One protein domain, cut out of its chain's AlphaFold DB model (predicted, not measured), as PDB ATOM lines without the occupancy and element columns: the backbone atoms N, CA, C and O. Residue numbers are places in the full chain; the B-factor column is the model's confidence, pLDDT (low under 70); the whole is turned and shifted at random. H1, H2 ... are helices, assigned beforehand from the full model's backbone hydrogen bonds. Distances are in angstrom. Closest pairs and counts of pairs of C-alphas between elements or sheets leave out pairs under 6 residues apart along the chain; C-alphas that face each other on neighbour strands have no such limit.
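AT A GLANCE: This is residues 32 to 153 of the 612 residues of an uncharacterized protein of Candidatus Saccharibacteria bacterium (UniProt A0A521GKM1). Helix H3 forms the core, with H1 and H2 packed on one side of it, H4 and H5 on the other, and H6 crossing H4 beyond them. H1 is the longest helix, and its first residues, 32 to 39, stick out from the body. The printed part has 122 residues with six named helices, H1 to H6 in order, and no named strand: all helix, mostly crossed. It is compact, with a radius of gyration of the C-alphas of 14.0 A, and elongated, spanning 46 by 30 by 29 A.

HOW THE PARTS SIT: H1, residues 32 to 60, touches the hub H3, residues 86 to 101, with residues 47 to 55 alone, at a steep tilt of 66 degrees; the closest C-alphas, of Ala 51 and Val 95, are 4.6 A apart. H5, residues 118 to 132, touches H1 about perpendicular, at 80 degrees, with residues 127 to 131 alone; the closest C-alphas, of Ala 44 and Glu 127, are 4.9 A apart. H2, residues 65 to 81, forms a hairpin with H3 at a shallow tilt of 22 degrees, opposite ways; the closest C-alphas, of Ala 76 and Ala 89, are 4.8 A apart. H6, residues 134 to 151, touches H4, residues 106 to 114, about perpendicular, at 85 degrees, with residues 140 to 148 alone; the closest C-alphas, of Ala 110 and Ile 144, are 4.7 A apart. H1 and H6 are apart. Each O i to N i+4 pair is within hydrogen-bond range in H2, H3, H4, H5 and H6, and 24 of 25 are in H1.

IN THESE COORDINATES: H1 begins at C-alpha 32 (6.905, 15.380, -5.489) and is 42.5 A long; H6, 25.2 A long, ends at C-alpha 151 (37.979, 43.859, 8.292). H2 measures 24.5 A, H3 22.8 A and H5 20.4 A.

THE WHOLE: The C-alphas of Glu 32 and Ser 153, the two farthest apart, are 47.8 A apart. The printed part has no cut, and the five links between helices are tight. The pLDDT is under 70 in residues 32 to 36 and 149 to 153.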
ATOM      1  N   GLU A  32       6.582  14.082  -4.883       48.66
ATOM      2  CA  GLU A  32       6.905  15.380  -5.489       48.66
ATOM      3  C   GLU A  32       8.018  16.104  -4.719       48.66
ATOM      4  O   GLU A  32       8.975  16.535  -5.337       48.66
ATOM      5  N   GLN A  33       7.993  16.114  -3.379       55.31
ATOM      6  CA  GLN A  33       9.063  16.727  -2.572       55.31
ATOM      7  C   GLN A  33      10.414  16.028  -2.761       55.31
ATOM      8  O   GLN A  33      11.449  16.683  -2.797       55.31
ATOM      9  N   TRP A  34      10.409  14.700  -2.903       57.09
ATOM     10  CA  TRP A  34      11.628  13.947  -3.215       57.09
ATOM     11  C   TRP A  34      12.167  14.263  -4.605       57.09
ATOM     12  O   TRP A  34      13.376  14.344  -4.775       57.09
ATOM     13  N   ARG A  35      11.278  14.472  -5.576       60.94
ATOM     14  CA  ARG A  35      11.656  14.803  -6.945       60.94
ATOM     15  C   ARG A  35      12.184  16.234  -7.055       60.94
ATOM     16  O   ARG A  35      13.191  16.430  -7.716       60.94
ATOM     17  N   ASP A  36      11.577  17.192  -6.361       69.44
ATOM     18  CA  ASP A  36      12.060  18.576  -6.314       69.44
ATOM     19  C   ASP A  36      13.435  18.663  -5.623       69.44
ATOM     20  O   ASP A  36      14.302  19.420  -6.052       69.44
ATOM     21  N   LEU A  37      13.668  17.844  -4.589       71.81
ATOM     22  CA  LEU A  37      14.978  17.712  -3.941       71.81
ATOM     23  C   LEU A  37      16.022  17.043  -4.847       71.81
ATOM     24  O   LEU A  37      17.185  17.432  -4.831       71.81
ATOM     25  N   GLU A  38      15.624  16.035  -5.624       77.62
ATOM     26  CA  GLU A  38      16.513  15.331  -6.553       77.62
ATOM     27  C   GLU A  38      16.871  16.216  -7.759       77.62
ATOM     28  O   GLU A  38      18.048  16.343  -8.079       77.62
ATOM     29  N   GLU A  39      15.898  16.935  -8.333       80.62
ATOM     30  CA  GLU A  39      16.112  17.939  -9.386       80.62
ATOM     31  C   GLU A  39      16.995  19.102  -8.881       80.62
ATOM     32  O   GLU A  39      17.915  19.533  -9.578       80.62
ATOM     33  N   ALA A  40      16.789  19.579  -7.644       78.00
ATOM     34  CA  ALA A  40      17.644  20.604  -7.040       78.00
ATOM     35  C   ALA A  40      19.086  20.117  -6.829       78.00
ATOM     36  O   ALA A  40      20.028  20.880  -7.044       78.00
ATOM     37  N   ARG A  41      19.266  18.847  -6.449       85.50
ATOM     38  CA  ARG A  41      20.587  18.242  -6.251       85.50
ATOM     39  C   ARG A  41      21.316  17.987  -7.568       85.50
ATOM     40  O   ARG A  41      22.528  18.166  -7.624       85.50
ATOM     41  N   GLU A  42      20.603  17.581  -8.617       89.06
ATOM     42  CA  GLU A  42      21.174  17.446  -9.962       89.06
ATOM     43  C   GLU A  42      21.636  18.799 -10.511       89.06
ATOM     44  O   GLU A  42      22.731  18.886 -11.065       89.06
ATOM     45  N   ARG A  43      20.844  19.858 -10.307       89.38
ATOM     46  CA  ARG A  43      21.222  21.231 -10.672       89.38
ATOM     47  C   ARG A  43      22.474  21.693  -9.921       89.38
ATOM     48  O   ARG A  43      23.435  22.093 -10.565       89.38
ATOM     49  N   ALA A  44      22.498  21.525  -8.597       90.44
ATOM     50  CA  ALA A  44      23.662  21.848  -7.769       90.44
ATOM     51  C   ALA A  44      24.924  21.085  -8.216       90.44
ATOM     52  O   ALA A  44      26.016  21.638  -8.271       90.44
ATOM     53  N   ALA A  45      24.789  19.809  -8.594       92.62
ATOM     54  CA  ALA A  45      25.916  19.027  -9.100       92.62
ATOM     55  C   ALA A  45      26.449  19.557 -10.444       92.62
ATOM     56  O   ALA A  45      27.659  19.550 -10.661       92.62
ATOM     57  N   GLN A  46      25.568  20.025 -11.336       93.56
ATOM     58  CA  GLN A  46      25.966  20.636 -12.610       93.56
ATOM     59  C   GLN A  46      26.643  21.992 -12.414       93.56
ATOM     60  O   GLN A  46      27.607  22.297 -13.120       93.56
ATOM     61  N   HIS A  47      26.154  22.801 -11.474       95.94
ATOM     62  CA  HIS A  47      26.777  24.081 -11.156       95.94
ATOM     63  C   HIS A  47      28.181  23.877 -10.592       95.94
ATOM     64  O   HIS A  47      29.121  24.415 -11.166       95.94
ATOM     65  N   LEU A  48      28.360  22.964  -9.633       93.88
ATOM     66  CA  LEU A  48      29.682  22.666  -9.077       93.88
ATOM     67  C   LEU A  48      30.647  22.058 -10.103       93.88
ATOM     68  O   LEU A  48      31.832  22.383 -10.110       93.88
ATOM     69  N   GLU A  49      30.164  21.216 -11.025       94.88
ATOM     70  CA  GLU A  49      30.984  20.756 -12.155       94.88
ATOM     71  C   GLU A  49      31.401  21.931 -13.053       94.88
ATOM     72  O   GLU A  49      32.545  22.011 -13.510       94.88
ATOM     73  N   THR A  50      30.491  22.875 -13.292       95.44
ATOM     74  CA  THR A  50      30.785  24.094 -14.052       95.44
ATOM     75  C   THR A  50      31.785  24.976 -13.309       95.44
ATOM     76  O   THR A  50      32.748  25.430 -13.923       95.44
ATOM     77  N   ALA A  51      31.619  25.159 -12.000       95.12
ATOM     78  CA  ALA A  51      32.519  25.920 -11.151       95.12
ATOM     79  C   ALA A  51      33.935  25.326 -11.166       95.12
ATOM     80  O   ALA A  51      34.896  26.043 -11.427       95.12
ATOM     81  N   ALA A  52      34.076  24.005 -11.027       94.50
ATOM     82  CA  ALA A  52      35.373  23.334 -11.126       94.50
ATOM     83  C   ALA A  52      36.040  23.530 -12.505       94.50
ATOM     84  O   ALA A  52      37.247  23.759 -12.595       94.50
ATOM     85  N   ASN A  53      35.261  23.492 -13.592       95.19
ATOM     86  CA  ASN A  53      35.780  23.761 -14.937       95.19
ATOM     87  C   ASN A  53      36.227  25.221 -15.104       95.19
ATOM     88  O   ASN A  53      37.265  25.479 -15.711       95.19
ATOM     89  N   VAL A  54      35.457  26.174 -14.572       95.12
ATOM     90  CA  VAL A  54      35.801  27.602 -14.601       95.12
ATOM     91  C   VAL A  54      37.043  27.876 -13.757       95.12
ATOM     92  O   VAL A  54      37.935  28.578 -14.226       95.12
ATOM     93  N   LEU A  55      37.153  27.272 -12.573       95.00
ATOM     94  CA  LEU A  55      38.341  27.354 -11.727       95.00
ATOM     95  C   LEU A  55      39.593  26.909 -12.499       95.00
ATOM     96  O   LEU A  55      40.567  27.657 -12.568       95.00
ATOM     97  N   GLY A  56      39.524  25.770 -13.198       92.75
ATOM     98  CA  GLY A  56      40.612  25.300 -14.060       92.75
ATOM     99  C   GLY A  56      41.003  26.289 -15.168       92.75
ATOM    100  O   GLY A  56      42.183  26.419 -15.481       92.75
ATOM    101  N   ILE A  57      40.046  27.036 -15.733       95.50
ATOM    102  CA  ILE A  57      40.329  28.092 -16.723       95.50
ATOM    103  C   ILE A  57      41.028  29.289 -16.066       95.50
ATOM    104  O   ILE A  57      41.985  29.821 -16.629       95.50
ATOM    105  N   LEU A  58      40.569  29.724 -14.890       92.94
ATOM    106  CA  LEU A  58      41.144  30.862 -14.160       92.94
ATOM    107  C   LEU A  58      42.578  30.586 -13.686       92.94
ATOM    108  O   LEU A  58      43.389  31.506 -13.589       92.94
ATOM    109  N   GLU A  59      42.913  29.319 -13.451       92.12
ATOM    110  CA  GLU A  59      44.271  28.869 -13.131       92.12
ATOM    111  C   GLU A  59      45.249  28.947 -14.301       92.12
ATOM    112  O   GLU A  59      46.452  29.116 -14.095       92.12
ATOM    113  N   GLU A  60      44.754  28.803 -15.529       93.38
ATOM    114  CA  GLU A  60      45.576  28.905 -16.736       93.38
ATOM    115  C   GLU A  60      45.846  30.365 -17.135       93.38
ATOM    116  O   GLU A  60      46.718  30.630 -17.972       93.38
ATOM    117  N   GLN A  61      45.125  31.321 -16.541       90.19
ATOM    118  CA  GLN A  61      45.325  32.740 -16.803       90.19
ATOM    119  C   GLN A  61      46.625  33.257 -16.159       90.19
ATOM    120  O   GLN A  61      46.992  32.856 -15.053       90.19
ATOM    121  N   PRO A  62      47.350  34.168 -16.833       81.75
ATOM    122  CA  PRO A  62      48.538  34.781 -16.258       81.75
ATOM    123  C   PRO A  62      48.148  35.682 -15.082       81.75
ATOM    124  O   PRO A  62      47.321  36.570 -15.246       81.75
ATOM    125  N   GLY A  63      48.783  35.506 -13.926       86.06
ATOM    126  CA  GLY A  63      48.538  36.355 -12.761       86.06
ATOM    127  C   GLY A  63      48.478  35.568 -11.460       86.06
ATOM    128  O   GLY A  63      48.933  34.425 -11.391       86.06
ATOM    129  N   ASP A  64      47.945  36.217 -10.431       92.12
ATOM    130  CA  ASP A  64      47.603  35.560  -9.176       92.12
ATOM    131  C   ASP A  64      46.223  34.901  -9.302       92.12
ATOM    132  O   ASP A  64      45.245  35.548  -9.667       92.12
ATOM    133  N   VAL A  65      46.145  33.601  -9.013       87.88
ATOM    134  CA  VAL A  65      44.908  32.824  -9.185       87.88
ATOM    135  C   VAL A  65      43.803  33.316  -8.248       87.88
ATOM    136  O   VAL A  65      42.644  33.350  -8.652       87.88
ATOM    137  N   GLY A  66      44.146  33.717  -7.019       85.94
ATOM    138  CA  GLY A  66      43.181  34.273  -6.073       85.94
ATOM    139  C   GLY A  66      42.562  35.552  -6.626       85.94
ATOM    140  O   GLY A  66      41.341  35.678  -6.658       85.94
ATOM    141  N   GLN A  67      43.392  36.444  -7.164       87.69
ATOM    142  CA  GLN A  67      42.939  37.682  -7.795       87.69
ATOM    143  C   GLN A  67      42.057  37.437  -9.033       87.69
ATOM    144  O   GLN A  67      41.011  38.071  -9.160       87.69
ATOM    145  N   ASN A  68      42.412  36.476  -9.894       88.00
ATOM    146  CA  ASN A  68      41.593  36.111 -11.058       88.00
ATOM    147  C   ASN A  68      40.195  35.613 -10.641       88.00
ATOM    148  O   ASN A  68      39.194  35.936 -11.280       88.00
ATOM    149  N   ILE A  69      40.115  34.833  -9.555       93.38
ATOM    150  CA  ILE A  69      38.839  34.366  -8.995       93.38
ATOM    151  C   ILE A  69      38.041  35.536  -8.414       93.38
ATOM    152  O   ILE A  69      36.847  35.639  -8.679       93.38
ATOM    153  N   VAL A  70      38.682  36.437  -7.663       91.00
ATOM    154  CA  VAL A  70      38.029  37.631  -7.096       91.00
ATOM    155  C   VAL A  70      37.395  38.491  -8.188       91.00
ATOM    156  O   VAL A  70      36.248  38.914  -8.045       91.00
ATOM    157  N   GLU A  71      38.118  38.738  -9.280       91.06
ATOM    158  CA  GLU A  71      37.625  39.523 -10.415       91.06
ATOM    159  C   GLU A  71      36.442  38.833 -11.101       91.06
ATOM    160  O   GLU A  71      35.412  39.464 -11.336       91.06
ATOM    161  N   PHE A  72      36.533  37.517 -11.316       94.44
ATOM    162  CA  PHE A  72      35.438  36.733 -11.883       94.44
ATOM    163  C   PHE A  72      34.162  36.778 -11.023       94.44
ATOM    164  O   PHE A  72      33.069  37.021 -11.544       94.44
ATOM    165  N   VAL A  73      34.297  36.585  -9.705       92.31
ATOM    166  CA  VAL A  73      33.191  36.673  -8.734       92.31
ATOM    167  C   VAL A  73      32.557  38.058  -8.763       92.31
ATOM    168  O   VAL A  73      31.331  38.178  -8.818       92.31
ATOM    169  N   TYR A  74      33.384  39.105  -8.759       90.00
ATOM    170  CA  TYR A  74      32.925  40.488  -8.783       90.00
ATOM    171  C   TYR A  74      32.142  40.811 -10.061       90.00
ATOM    172  O   TYR A  74      31.039  41.359  -9.983       90.00
ATOM    173  N   ASP A  75      32.660  40.436 -11.231       90.25
ATOM    174  CA  ASP A  75      32.027  40.726 -12.519       90.25
ATOM    175  C   ASP A  75      30.695  39.986 -12.691       90.25
ATOM    176  O   ASP A  75      29.702  40.575 -13.141       90.25
ATOM    177  N   ALA A  76      30.635  38.713 -12.291       89.56
ATOM    178  CA  ALA A  76      29.416  37.912 -12.366       89.56
ATOM    179  C   ALA A  76      28.311  38.466 -11.453       89.56
ATOM    180  O   ALA A  76      27.159  38.620 -11.882       89.56
ATOM    181  N   ASN A  77      28.663  38.837 -10.220       86.12
ATOM    182  CA  ASN A  77      27.730  39.443  -9.274       86.12
ATOM    183  C   ASN A  77      27.291  40.851  -9.705       86.12
ATOM    184  O   ASN A  77      26.095  41.157  -9.650       86.12
ATOM    185  N   LYS A  78      28.204  41.688 -10.226       85.69
ATOM    186  CA  LYS A  78      27.869  43.005 -10.808       85.69
ATOM    187  C   LYS A  78      26.878  42.845 -11.967       85.69
ATOM    188  O   LYS A  78      25.878  43.564 -12.033       85.69
ATOM    189  N   TYR A  79      27.104  41.874 -12.854       81.00
ATOM    190  CA  TYR A  79      26.194  41.582 -13.963       81.00
ATOM    191  C   TYR A  79      24.801  41.154 -13.476       81.00
ATOM    192  O   TYR A  79      23.794  41.653 -13.983       81.00
ATOM    193  N   ALA A  80      24.717  40.285 -12.463       84.56
ATOM    194  CA  ALA A  80      23.444  39.860 -11.879       84.56
ATOM    195  C   ALA A  80      22.672  41.024 -11.226       84.56
ATOM    196  O   ALA A  80      21.467  41.164 -11.454       84.56
ATOM    197  N   GLN A  81      23.352  41.913 -10.493       80.12
ATOM    198  CA  GLN A  81      22.741  43.116  -9.907       80.12
ATOM    199  C   GLN A  81      22.171  44.074 -10.966       80.12
ATOM    200  O   GLN A  81      21.140  44.710 -10.738       80.12
ATOM    201  N   GLY A  82      22.778  44.125 -12.157       76.94
ATOM    202  CA  GLY A  82      22.285  44.875 -13.318       76.94
ATOM    203  C   GLY A  82      21.036  44.287 -13.998       76.94
ATOM    204  O   GLY A  82      20.635  44.771 -15.058       76.94
ATOM    205  N   GLY A  83      20.418  43.248 -13.424       80.56
ATOM    206  CA  GLY A  83      19.315  42.496 -14.032       80.56
ATOM    207  C   GLY A  83      19.779  41.381 -14.973       80.56
ATOM    208  O   GLY A  83      18.980  40.885 -15.772       80.56
ATOM    209  N   GLY A  84      21.062  41.019 -14.905       80.25
ATOM    210  CA  GLY A  84      21.656  39.893 -15.615       80.25
ATOM    211  C   GLY A  84      21.286  38.533 -15.017       80.25
ATOM    212  O   GLY A  84      20.346  38.390 -14.234       80.25
ATOM    213  N   ASN A  85      22.020  37.497 -15.423       85.12
ATOM    214  CA  ASN A  85      21.729  36.124 -15.021       85.12
ATOM    215  C   ASN A  85      22.225  35.843 -13.592       85.12
ATOM    216  O   ASN A  85      23.430  35.738 -13.379       85.12
ATOM    217  N   ILE A  86      21.297  35.655 -12.647       89.75
ATOM    218  CA  ILE A  86      21.594  35.281 -11.252       89.75
ATOM    219  C   ILE A  86      22.344  33.945 -11.180       89.75
ATOM    220  O   ILE A  86      23.241  33.798 -10.363       89.75
ATOM    221  N   GLU A  87      22.035  32.996 -12.063       92.06
ATOM    222  CA  GLU A  87      22.678  31.675 -12.091       92.06
ATOM    223  C   GLU A  87      24.188  31.777 -12.355       92.06
ATOM    224  O   GLU A  87      24.972  31.030 -11.785       92.06
ATOM    225  N   GLY A  88      24.614  32.763 -13.155       90.75
ATOM    226  CA  GLY A  88      26.036  33.026 -13.382       90.75
ATOM    227  C   GLY A  88      26.754  33.546 -12.136       90.75
ATOM    228  O   GLY A  88      27.909  33.195 -11.922       90.75
ATOM    229  N   ALA A  89      26.073  34.337 -11.303       93.75
ATOM    230  CA  ALA A  89      26.613  34.803 -10.027       93.75
ATOM    231  C   ALA A  89      26.704  33.667  -8.997       93.75
ATOM    232  O   ALA A  89      27.724  33.546  -8.334       93.75
ATOM    233  N   VAL A  90      25.699  32.781  -8.947       96.12
ATOM    234  CA  VAL A  90      25.738  31.571  -8.102       96.12
ATOM    235  C   VAL A  90      26.945  30.701  -8.458       96.12
ATOM    236  O   VAL A  90      27.730  30.361  -7.581       96.12
ATOM    237  N   ILE A  91      27.150  30.412  -9.749       96.44
ATOM    238  CA  ILE A  91      28.313  29.634 -10.209       96.44
ATOM    239  C   ILE A  91      29.624  30.348  -9.858       96.44
ATOM    240  O   ILE A  91      30.606  29.695  -9.521       96.44
ATOM    241  N   ALA A  92      29.671  31.678  -9.925       96.25
ATOM    242  CA  ALA A  92      30.878  32.415  -9.572       96.25
ATOM    243  C   ALA A  92      31.204  32.337  -8.076       96.25
ATOM    244  O   ALA A  92      32.357  32.089  -7.722       96.25
ATOM    245  N   ASP A  93      30.201  32.447  -7.207       96.62
ATOM    246  CA  ASP A  93      30.380  32.243  -5.768       96.62
ATOM    247  C   ASP A  93      30.822  30.796  -5.470       96.62
ATOM    248  O   ASP A  93      31.722  30.571  -4.658       96.62
ATOM    249  N   GLU A  94      30.287  29.808  -6.195       97.44
ATOM    250  CA  GLU A  94      30.742  28.415  -6.122       97.44
ATOM    251  C   GLU A  94      32.200  28.229  -6.570       97.44
ATOM    252  O   GLU A  94      32.919  27.449  -5.951       97.44
ATOM    253  N   VAL A  95      32.680  28.962  -7.583       97.44
ATOM    254  CA  VAL A  95      34.101  28.942  -7.994       97.44
ATOM    255  C   VAL A  95      35.005  29.395  -6.848       97.44
ATOM    256  O   VAL A  95      36.043  28.777  -6.602       97.44
ATOM    257  N   ALA A  96      34.621  30.449  -6.125       96.06
ATOM    258  CA  ALA A  96      35.370  30.892  -4.953       96.06
ATOM    259  C   ALA A  96      35.341  29.846  -3.831       96.06
ATOM    260  O   ALA A  96      36.380  29.576  -3.229       96.06
ATOM    261  N   ILE A  97      34.192  29.205  -3.593       96.94
ATOM    262  CA  ILE A  97      34.059  28.127  -2.603       96.94
ATOM    263  C   ILE A  97      34.936  26.915  -2.970       96.94
ATOM    264  O   ILE A  97      35.647  26.397  -2.107       96.94
ATOM    265  N   GLU A  98      34.945  26.489  -4.238       96.69
ATOM    266  CA  GLU A  98      35.843  25.439  -4.747       96.69
ATOM    267  C   GLU A  98      37.317  25.817  -4.536       96.69
ATOM    268  O   GLU A  98      38.097  25.027  -4.000       96.69
ATOM    269  N   GLY A  99      37.698  27.056  -4.867       94.00
ATOM    270  CA  GLY A  99      39.052  27.561  -4.638       94.00
ATOM    271  C   GLY A  99      39.460  27.518  -3.160       94.00
ATOM    272  O   GLY A  99      40.570  27.085  -2.835       94.00
ATOM    273  N   MET A 100      38.553  27.899  -2.253       94.69
ATOM    274  CA  MET A 100      38.776  27.826  -0.805       94.69
ATOM    275  C   MET A 100      38.955  26.381  -0.323       94.69
ATOM    276  O   MET A 100      39.822  26.117   0.514       94.69
ATOM    277  N   GLU A 101      38.181  25.432  -0.855       93.62
ATOM    278  CA  GLU A 101      38.323  24.008  -0.528       93.62
ATOM    279  C   GLU A 101      39.655  23.414  -0.991       93.62
ATOM    280  O   GLU A 101      40.242  22.592  -0.280       93.62
ATOM    281  N   GLU A 102      40.171  23.865  -2.133       92.81
ATOM    282  CA  GLU A 102      41.506  23.504  -2.618       92.81
ATOM    283  C   GLU A 102      42.644  24.204  -1.850       92.81
ATOM    284  O   GLU A 102      43.824  23.934  -2.090       92.81
ATOM    285  N   GLY A 103      42.311  25.074  -0.889       88.12
ATOM    286  CA  GLY A 103      43.266  25.802  -0.057       88.12
ATOM    287  C   GLY A 103      43.896  27.009  -0.751       88.12
ATOM    288  O   GLY A 103      44.971  27.454  -0.338       88.12
ATOM    289  N   ARG A 104      43.259  27.536  -1.803       87.00
ATOM    290  CA  ARG A 104      43.717  28.725  -2.530       87.00
ATOM    291  C   ARG A 104      43.287  29.971  -1.783       87.00
ATOM    292  O   ARG A 104      42.108  30.119  -1.495       87.00
ATOM    293  N   ASP A 105      44.268  30.813  -1.465       86.06
ATOM    294  CA  ASP A 105      44.155  32.123  -0.805       86.06
ATOM    295  C   ASP A 105      42.827  32.376  -0.064       86.06
ATOM    296  O   ASP A 105      42.051  33.280  -0.381       86.06
ATOM    297  N   VAL A 106      42.551  31.512   0.920       85.56
ATOM    298  CA  VAL A 106      41.267  31.463   1.636       85.56
ATOM    299  C   VAL A 106      40.869  32.833   2.204       85.56
ATOM    300  O   VAL A 106      39.697  33.186   2.073       85.56
ATOM    301  N   PRO A 107      41.784  33.645   2.781       81.50
ATOM    302  CA  PRO A 107      41.444  34.990   3.243       81.50
ATOM    303  C   PRO A 107      40.967  35.929   2.127       81.50
ATOM    304  O   PRO A 107      40.020  36.685   2.337       81.50
ATOM    305  N   VAL A 108      41.602  35.888   0.952       82.75
ATOM    306  CA  VAL A 108      41.253  36.751  -0.188       82.75
ATOM    307  C   VAL A 108      39.899  36.361  -0.772       82.75
ATOM    308  O   VAL A 108      39.051  37.228  -0.981       82.75
ATOM    309  N   LEU A 109      39.656  35.062  -0.964       90.00
ATOM    310  CA  LEU A 109      38.385  34.561  -1.496       90.00
ATOM    311  C   LEU A 109      37.221  34.799  -0.525       90.00
ATOM    312  O   LEU A 109      36.159  35.259  -0.939       90.00
ATOM    313  N   ALA A 110      37.436  34.585   0.776       90.38
ATOM    314  CA  ALA A 110      36.432  34.875   1.796       90.38
ATOM    315  C   ALA A 110      36.070  36.369   1.855       90.38
ATOM    316  O   ALA A 110      34.895  36.718   1.946       90.38
ATOM    317  N   ALA A 111      37.060  37.261   1.735       82.69
ATOM    318  CA  ALA A 111      36.825  38.704   1.658       82.69
ATOM    319  C   ALA A 111      36.098  39.127   0.368       82.69
ATOM    320  O   ALA A 111      35.447  40.173   0.343       82.69
ATOM    321  N   ALA A 112      36.220  38.343  -0.705       87.75
ATOM    322  CA  ALA A 112      35.471  38.550  -1.940       87.75
ATOM    323  C   ALA A 112      33.996  38.193  -1.744       87.75
ATOM    324  O   ALA A 112      33.139  39.005  -2.085       87.75
ATOM    325  N   LEU A 113      33.721  37.019  -1.162       91.50
ATOM    326  CA  LEU A 113      32.371  36.517  -0.892       91.50
ATOM    327  C   LEU A 113      31.607  37.403   0.104       91.50
ATOM    328  O   LEU A 113      30.435  37.682  -0.114       91.50
ATOM    329  N   GLU A 114      32.276  37.929   1.136       89.88
ATOM    330  CA  GLU A 114      31.672  38.846   2.122       89.88
ATOM    331  C   GLU A 114      31.042  40.098   1.488       89.88
ATOM    332  O   GLU A 114      30.066  40.635   2.003       89.88
ATOM    333  N   LYS A 115      31.573  40.565   0.353       80.25
ATOM    334  CA  LYS A 115      31.109  41.788  -0.322       80.25
ATOM    335  C   LYS A 115      29.994  41.545  -1.341       80.25
ATOM    336  O   LYS A 115      29.535  42.507  -1.962       80.25
ATOM    337  N   GLN A 116      29.602  40.292  -1.561       83.62
ATOM    338  CA  GLN A 116      28.626  39.932  -2.584       83.62
ATOM    339  C   GLN A 116      27.185  40.113  -2.090       83.62
ATOM    340  O   GLN A 116      26.922  40.105  -0.887       83.62
ATOM    341  N   PRO A 117      26.217  40.315  -3.003       80.88
ATOM    342  CA  PRO A 117      24.805  40.312  -2.636       80.88
ATOM    343  C   PRO A 117      24.417  38.996  -1.941       80.88
ATOM    344  O   PRO A 117      24.765  37.918  -2.411       80.88
ATOM    345  N   GLU A 118      23.620  39.084  -0.871       78.81
ATOM    346  CA  GLU A 118      23.232  37.916  -0.057       78.81
ATOM    347  C   GLU A 118      22.539  36.809  -0.876       78.81
ATOM    348  O   GLU A 118      22.701  35.633  -0.580       78.81
ATOM    349  N   GLY A 119      21.795  37.164  -1.932       88.50
ATOM    350  CA  GLY A 119      20.993  36.213  -2.714       88.50
ATOM    351  C   GLY A 119      21.802  35.126  -3.445       88.50
ATOM    352  O   GLY A 119      21.552  33.945  -3.208       88.50
ATOM    353  N   PRO A 120      22.727  35.484  -4.360       92.31
ATOM    354  CA  PRO A 120      23.598  34.515  -5.030       92.31
ATOM    355  C   PRO A 120      24.424  33.661  -4.062       92.31
ATOM    356  O   PRO A 120      24.433  32.437  -4.200       92.31
ATOM    357  N   LEU A 121      24.998  34.285  -3.029       93.44
ATOM    358  CA  LEU A 121      25.814  33.590  -2.038       93.44
ATOM    359  C   LEU A 121      24.993  32.581  -1.224       93.44
ATOM    360  O   LEU A 121      25.418  31.443  -1.040       93.44
ATOM    361  N   GLU A 122      23.790  32.953  -0.774       90.94
ATOM    362  CA  GLU A 122      22.886  32.041  -0.063       90.94
ATOM    363  C   GLU A 122      22.521  30.830  -0.936       90.94
ATOM    364  O   GLU A 122      22.533  29.691  -0.464       90.94
ATOM    365  N   ALA A 123      22.249  31.054  -2.226       90.88
ATOM    366  CA  ALA A 123      21.961  29.979  -3.168       90.88
ATOM    367  C   ALA A 123      23.174  29.055  -3.386       90.88
ATOM    368  O   ALA A 123      23.011  27.837  -3.325       90.88
ATOM    369  N   ALA A 124      24.377  29.611  -3.557       94.12
ATOM    370  CA  ALA A 124      25.610  28.836  -3.696       94.12
ATOM    371  C   ALA A 124      25.888  27.976  -2.452       94.12
ATOM    372  O   ALA A 124      26.169  26.782  -2.564       94.12
ATOM    373  N   LEU A 125      25.733  28.533  -1.245       93.25
ATOM    374  CA  LEU A 125      25.924  27.788   0.006       93.25
ATOM    375  C   LEU A 125      24.905  26.650   0.164       93.25
ATOM    376  O   LEU A 125      25.269  25.560   0.608       93.25
ATOM    377  N   LEU A 126      23.644  26.860  -0.232       91.12
ATOM    378  CA  LEU A 126      22.619  25.809  -0.229       91.12
ATOM    379  C   LEU A 126      22.942  24.676  -1.218       91.12
ATOM    380  O   LEU A 126      22.728  23.501  -0.906       91.12
ATOM    381  N   GLU A 127      23.459  25.009  -2.399       93.44
ATOM    382  CA  GLU A 127      23.830  24.034  -3.429       93.44
ATOM    383  C   GLU A 127      25.082  23.238  -3.032       93.44
ATOM    384  O   GLU A 127      25.090  22.002  -3.111       93.44
ATOM    385  N   VAL A 128      26.082  23.912  -2.457       92.56
ATOM    386  CA  VAL A 128      27.260  23.283  -1.843       92.56
ATOM    387  C   VAL A 128      26.853  22.357  -0.696       92.56
ATOM    388  O   VAL A 128      27.310  21.211  -0.659       92.56
ATOM    389  N   ALA A 129      25.951  22.776   0.199       90.56
ATOM    390  CA  ALA A 129      25.440  21.919   1.274       90.56
ATOM    391  C   ALA A 129      24.796  20.635   0.722       90.56
ATOM    392  O   ALA A 129      25.047  19.535   1.221       90.56
ATOM    393  N   ALA A 130      24.005  20.747  -0.351       88.12
ATOM    394  CA  ALA A 130      23.291  19.620  -0.949       88.12
ATOM    395  C   ALA A 130      24.213  18.573  -1.611       88.12
ATOM    396  O   ALA A 130      23.858  17.387  -1.693       88.12
ATOM    397  N   VAL A 131      25.383  18.990  -2.105       92.00
ATOM    398  CA  VAL A 131      26.313  18.115  -2.840       92.00
ATOM    399  C   VAL A 131      27.500  17.684  -1.985       92.00
ATOM    400  O   VAL A 131      27.835  16.496  -1.973       92.00
ATOM    401  N   LYS A 132      28.113  18.622  -1.262       91.75
ATOM    402  CA  LYS A 132      29.364  18.434  -0.521       91.75
ATOM    403  C   LYS A 132      29.188  18.346   0.998       91.75
ATOM    404  O   LYS A 132      30.055  17.788   1.667       91.75
ATOM    405  N   GLY A 133      28.047  18.792   1.521       90.50
ATOM    406  CA  GLY A 133      27.674  18.681   2.934       90.50
ATOM    407  C   GLY A 133      27.973  19.928   3.771       90.50
ATOM    408  O   GLY A 133      28.763  20.791   3.388       90.50
ATOM    409  N   ASP A 134      27.336  19.990   4.942       89.94
ATOM    410  CA  ASP A 134      27.338  21.164   5.828       89.94
ATOM    411  C   ASP A 134      28.737  21.526   6.364       89.94
ATOM    412  O   ASP A 134      29.019  22.702   6.572       89.94
ATOM    413  N   ASP A 135      29.649  20.555   6.504       89.75
ATOM    414  CA  ASP A 135      31.032  20.785   6.965       89.75
ATOM    415  C   ASP A 135      31.828  21.714   6.020       89.75
ATOM    416  O   ASP A 135      32.789  22.376   6.425       89.75
ATOM    417  N   VAL A 136      31.482  21.742   4.726       88.88
ATOM    418  CA  VAL A 136      32.085  22.678   3.762       88.88
ATOM    419  C   VAL A 136      31.537  24.080   3.990       88.88
ATOM    420  O   VAL A 136      32.310  25.031   4.083       88.88
ATOM    421  N   VAL A 137      30.219  24.190   4.146       91.88
ATOM    422  CA  VAL A 137      29.527  25.458   4.394       91.88
ATOM    423  C   VAL A 137      29.981  26.085   5.708       91.88
ATOM    424  O   VAL A 137      30.247  27.282   5.731       91.88
ATOM    425  N   GLU A 138      30.154  25.299   6.773       90.88
ATOM    426  CA  GLU A 138      30.663  25.786   8.061       90.88
ATOM    427  C   GLU A 138      32.063  26.395   7.905       90.88
ATOM    428  O   GLU A 138      32.286  27.526   8.323       90.88
ATOM    429  N   ARG A 139      32.982  25.721   7.197       90.06
ATOM    430  CA  ARG A 139      34.334  26.251   6.936       90.06
ATOM    431  C   ARG A 139      34.330  27.528   6.098       90.06
ATOM    432  O   ARG A 139      35.135  28.420   6.357       90.06
ATOM    433  N   VAL A 140      33.464  27.608   5.087       91.31
ATOM    434  CA  VAL A 140      33.325  28.810   4.249       91.31
ATOM    435  C   VAL A 140      32.756  29.963   5.069       91.31
ATOM    436  O   VAL A 140      33.309  31.056   5.037       91.31
ATOM    437  N   THR A 141      31.705  29.710   5.849       91.81
ATOM    438  CA  THR A 141      31.061  30.722   6.696       91.81
ATOM    439  C   THR A 141      32.022  31.215   7.776       91.81
ATOM    440  O   THR A 141      32.174  32.417   7.938       91.81
ATOM    441  N   ASP A 142      32.766  30.320   8.433       88.81
ATOM    442  CA  ASP A 142      33.813  30.686   9.396       88.81
ATOM    443  C   ASP A 142      34.912  31.551   8.763       88.81
ATOM    444  O   ASP A 142      35.441  32.463   9.404       88.81
ATOM    445  N   ALA A 143      35.285  31.270   7.511       86.88
ATOM    446  CA  ALA A 143      36.270  32.059   6.782       86.88
ATOM    447  C   ALA A 143      35.724  33.441   6.389       86.88
ATOM    448  O   ALA A 143      36.455  34.423   6.512       86.88
ATOM    449  N   ILE A 144      34.456  33.529   5.973       89.31
ATOM    450  CA  ILE A 144      33.758  34.798   5.709       89.31
ATOM    451  C   ILE A 144      33.660  35.612   7.001       89.31
ATOM    452  O   ILE A 144      34.098  36.754   7.016       89.31
ATOM    453  N   ASP A 145      33.221  35.012   8.106       83.38
ATOM    454  CA  ASP A 145      33.193  35.627   9.436       83.38
ATOM    455  C   ASP A 145      34.585  36.089   9.884       83.38
ATOM    456  O   ASP A 145      34.734  37.114  10.547       83.38
ATOM    457  N   ALA A 146      35.630  35.314   9.588       73.62
ATOM    458  CA  ALA A 146      37.005  35.682   9.900       73.62
ATOM    459  C   ALA A 146      37.492  36.842   9.023       73.62
ATOM    460  O   ALA A 146      38.210  37.703   9.528       73.62
ATOM    461  N   ALA A 147      37.093  36.897   7.751       74.88
ATOM    462  CA  ALA A 147      37.366  38.018   6.858       74.88
ATOM    463  C   ALA A 147      36.594  39.274   7.292       74.88
ATOM    464  O   ALA A 147      37.180  40.354   7.374       74.88
ATOM    465  N   GLU A 148      35.325  39.123   7.681       77.31
ATOM    466  CA  GLU A 148      34.503  40.169   8.279       77.31
ATOM    467  C   GLU A 148      35.141  40.663   9.577       77.31
ATOM    468  O   GLU A 148      35.259  41.866   9.745       77.31
ATOM    469  N   LYS A 149      35.635  39.782  10.461       67.75
ATOM    470  CA  LYS A 149      36.366  40.125  11.704       67.75
ATOM    471  C   LYS A 149      37.747  40.724  11.466       67.75
ATOM    472  O   LYS A 149      38.194  41.557  12.243       67.75
ATOM    473  N   ALA A 150      38.447  40.306  10.417       62.00
ATOM    474  CA  ALA A 150      39.726  40.894  10.033       62.00
ATOM    475  C   ALA A 150      39.529  42.311   9.475       62.00
ATOM    476  O   ALA A 150      40.348  43.194   9.731       62.00
ATOM    477  N   ARG A 151      38.419  42.541   8.763       53.78
ATOM    478  CA  ARG A 151      37.979  43.859   8.292       53.78
ATOM    479  C   ARG A 151      37.407  44.706   9.433       53.78
ATOM    480  O   ARG A 151      37.756  45.874   9.555       53.78
ATOM    481  N   SER A 152      36.609  44.099  10.304       42.34
ATOM    482  CA  SER A 152      36.161  44.626  11.596       42.34
ATOM    483  C   SER A 152      37.194  44.325  12.678       42.34
ATOM    484  O   SER A 152      36.865  43.873  13.778       42.34
ATOM    485  N   SER A 153      38.466  44.627  12.363       39.88
ATOM    486  CA  SER A 153      39.485  44.888  13.383       39.88
ATOM    487  C   SER A 153      38.787  45.712  14.455       39.88
ATOM    488  O   SER A 153      38.176  46.708  14.059       39.88
TER     489      SER A 153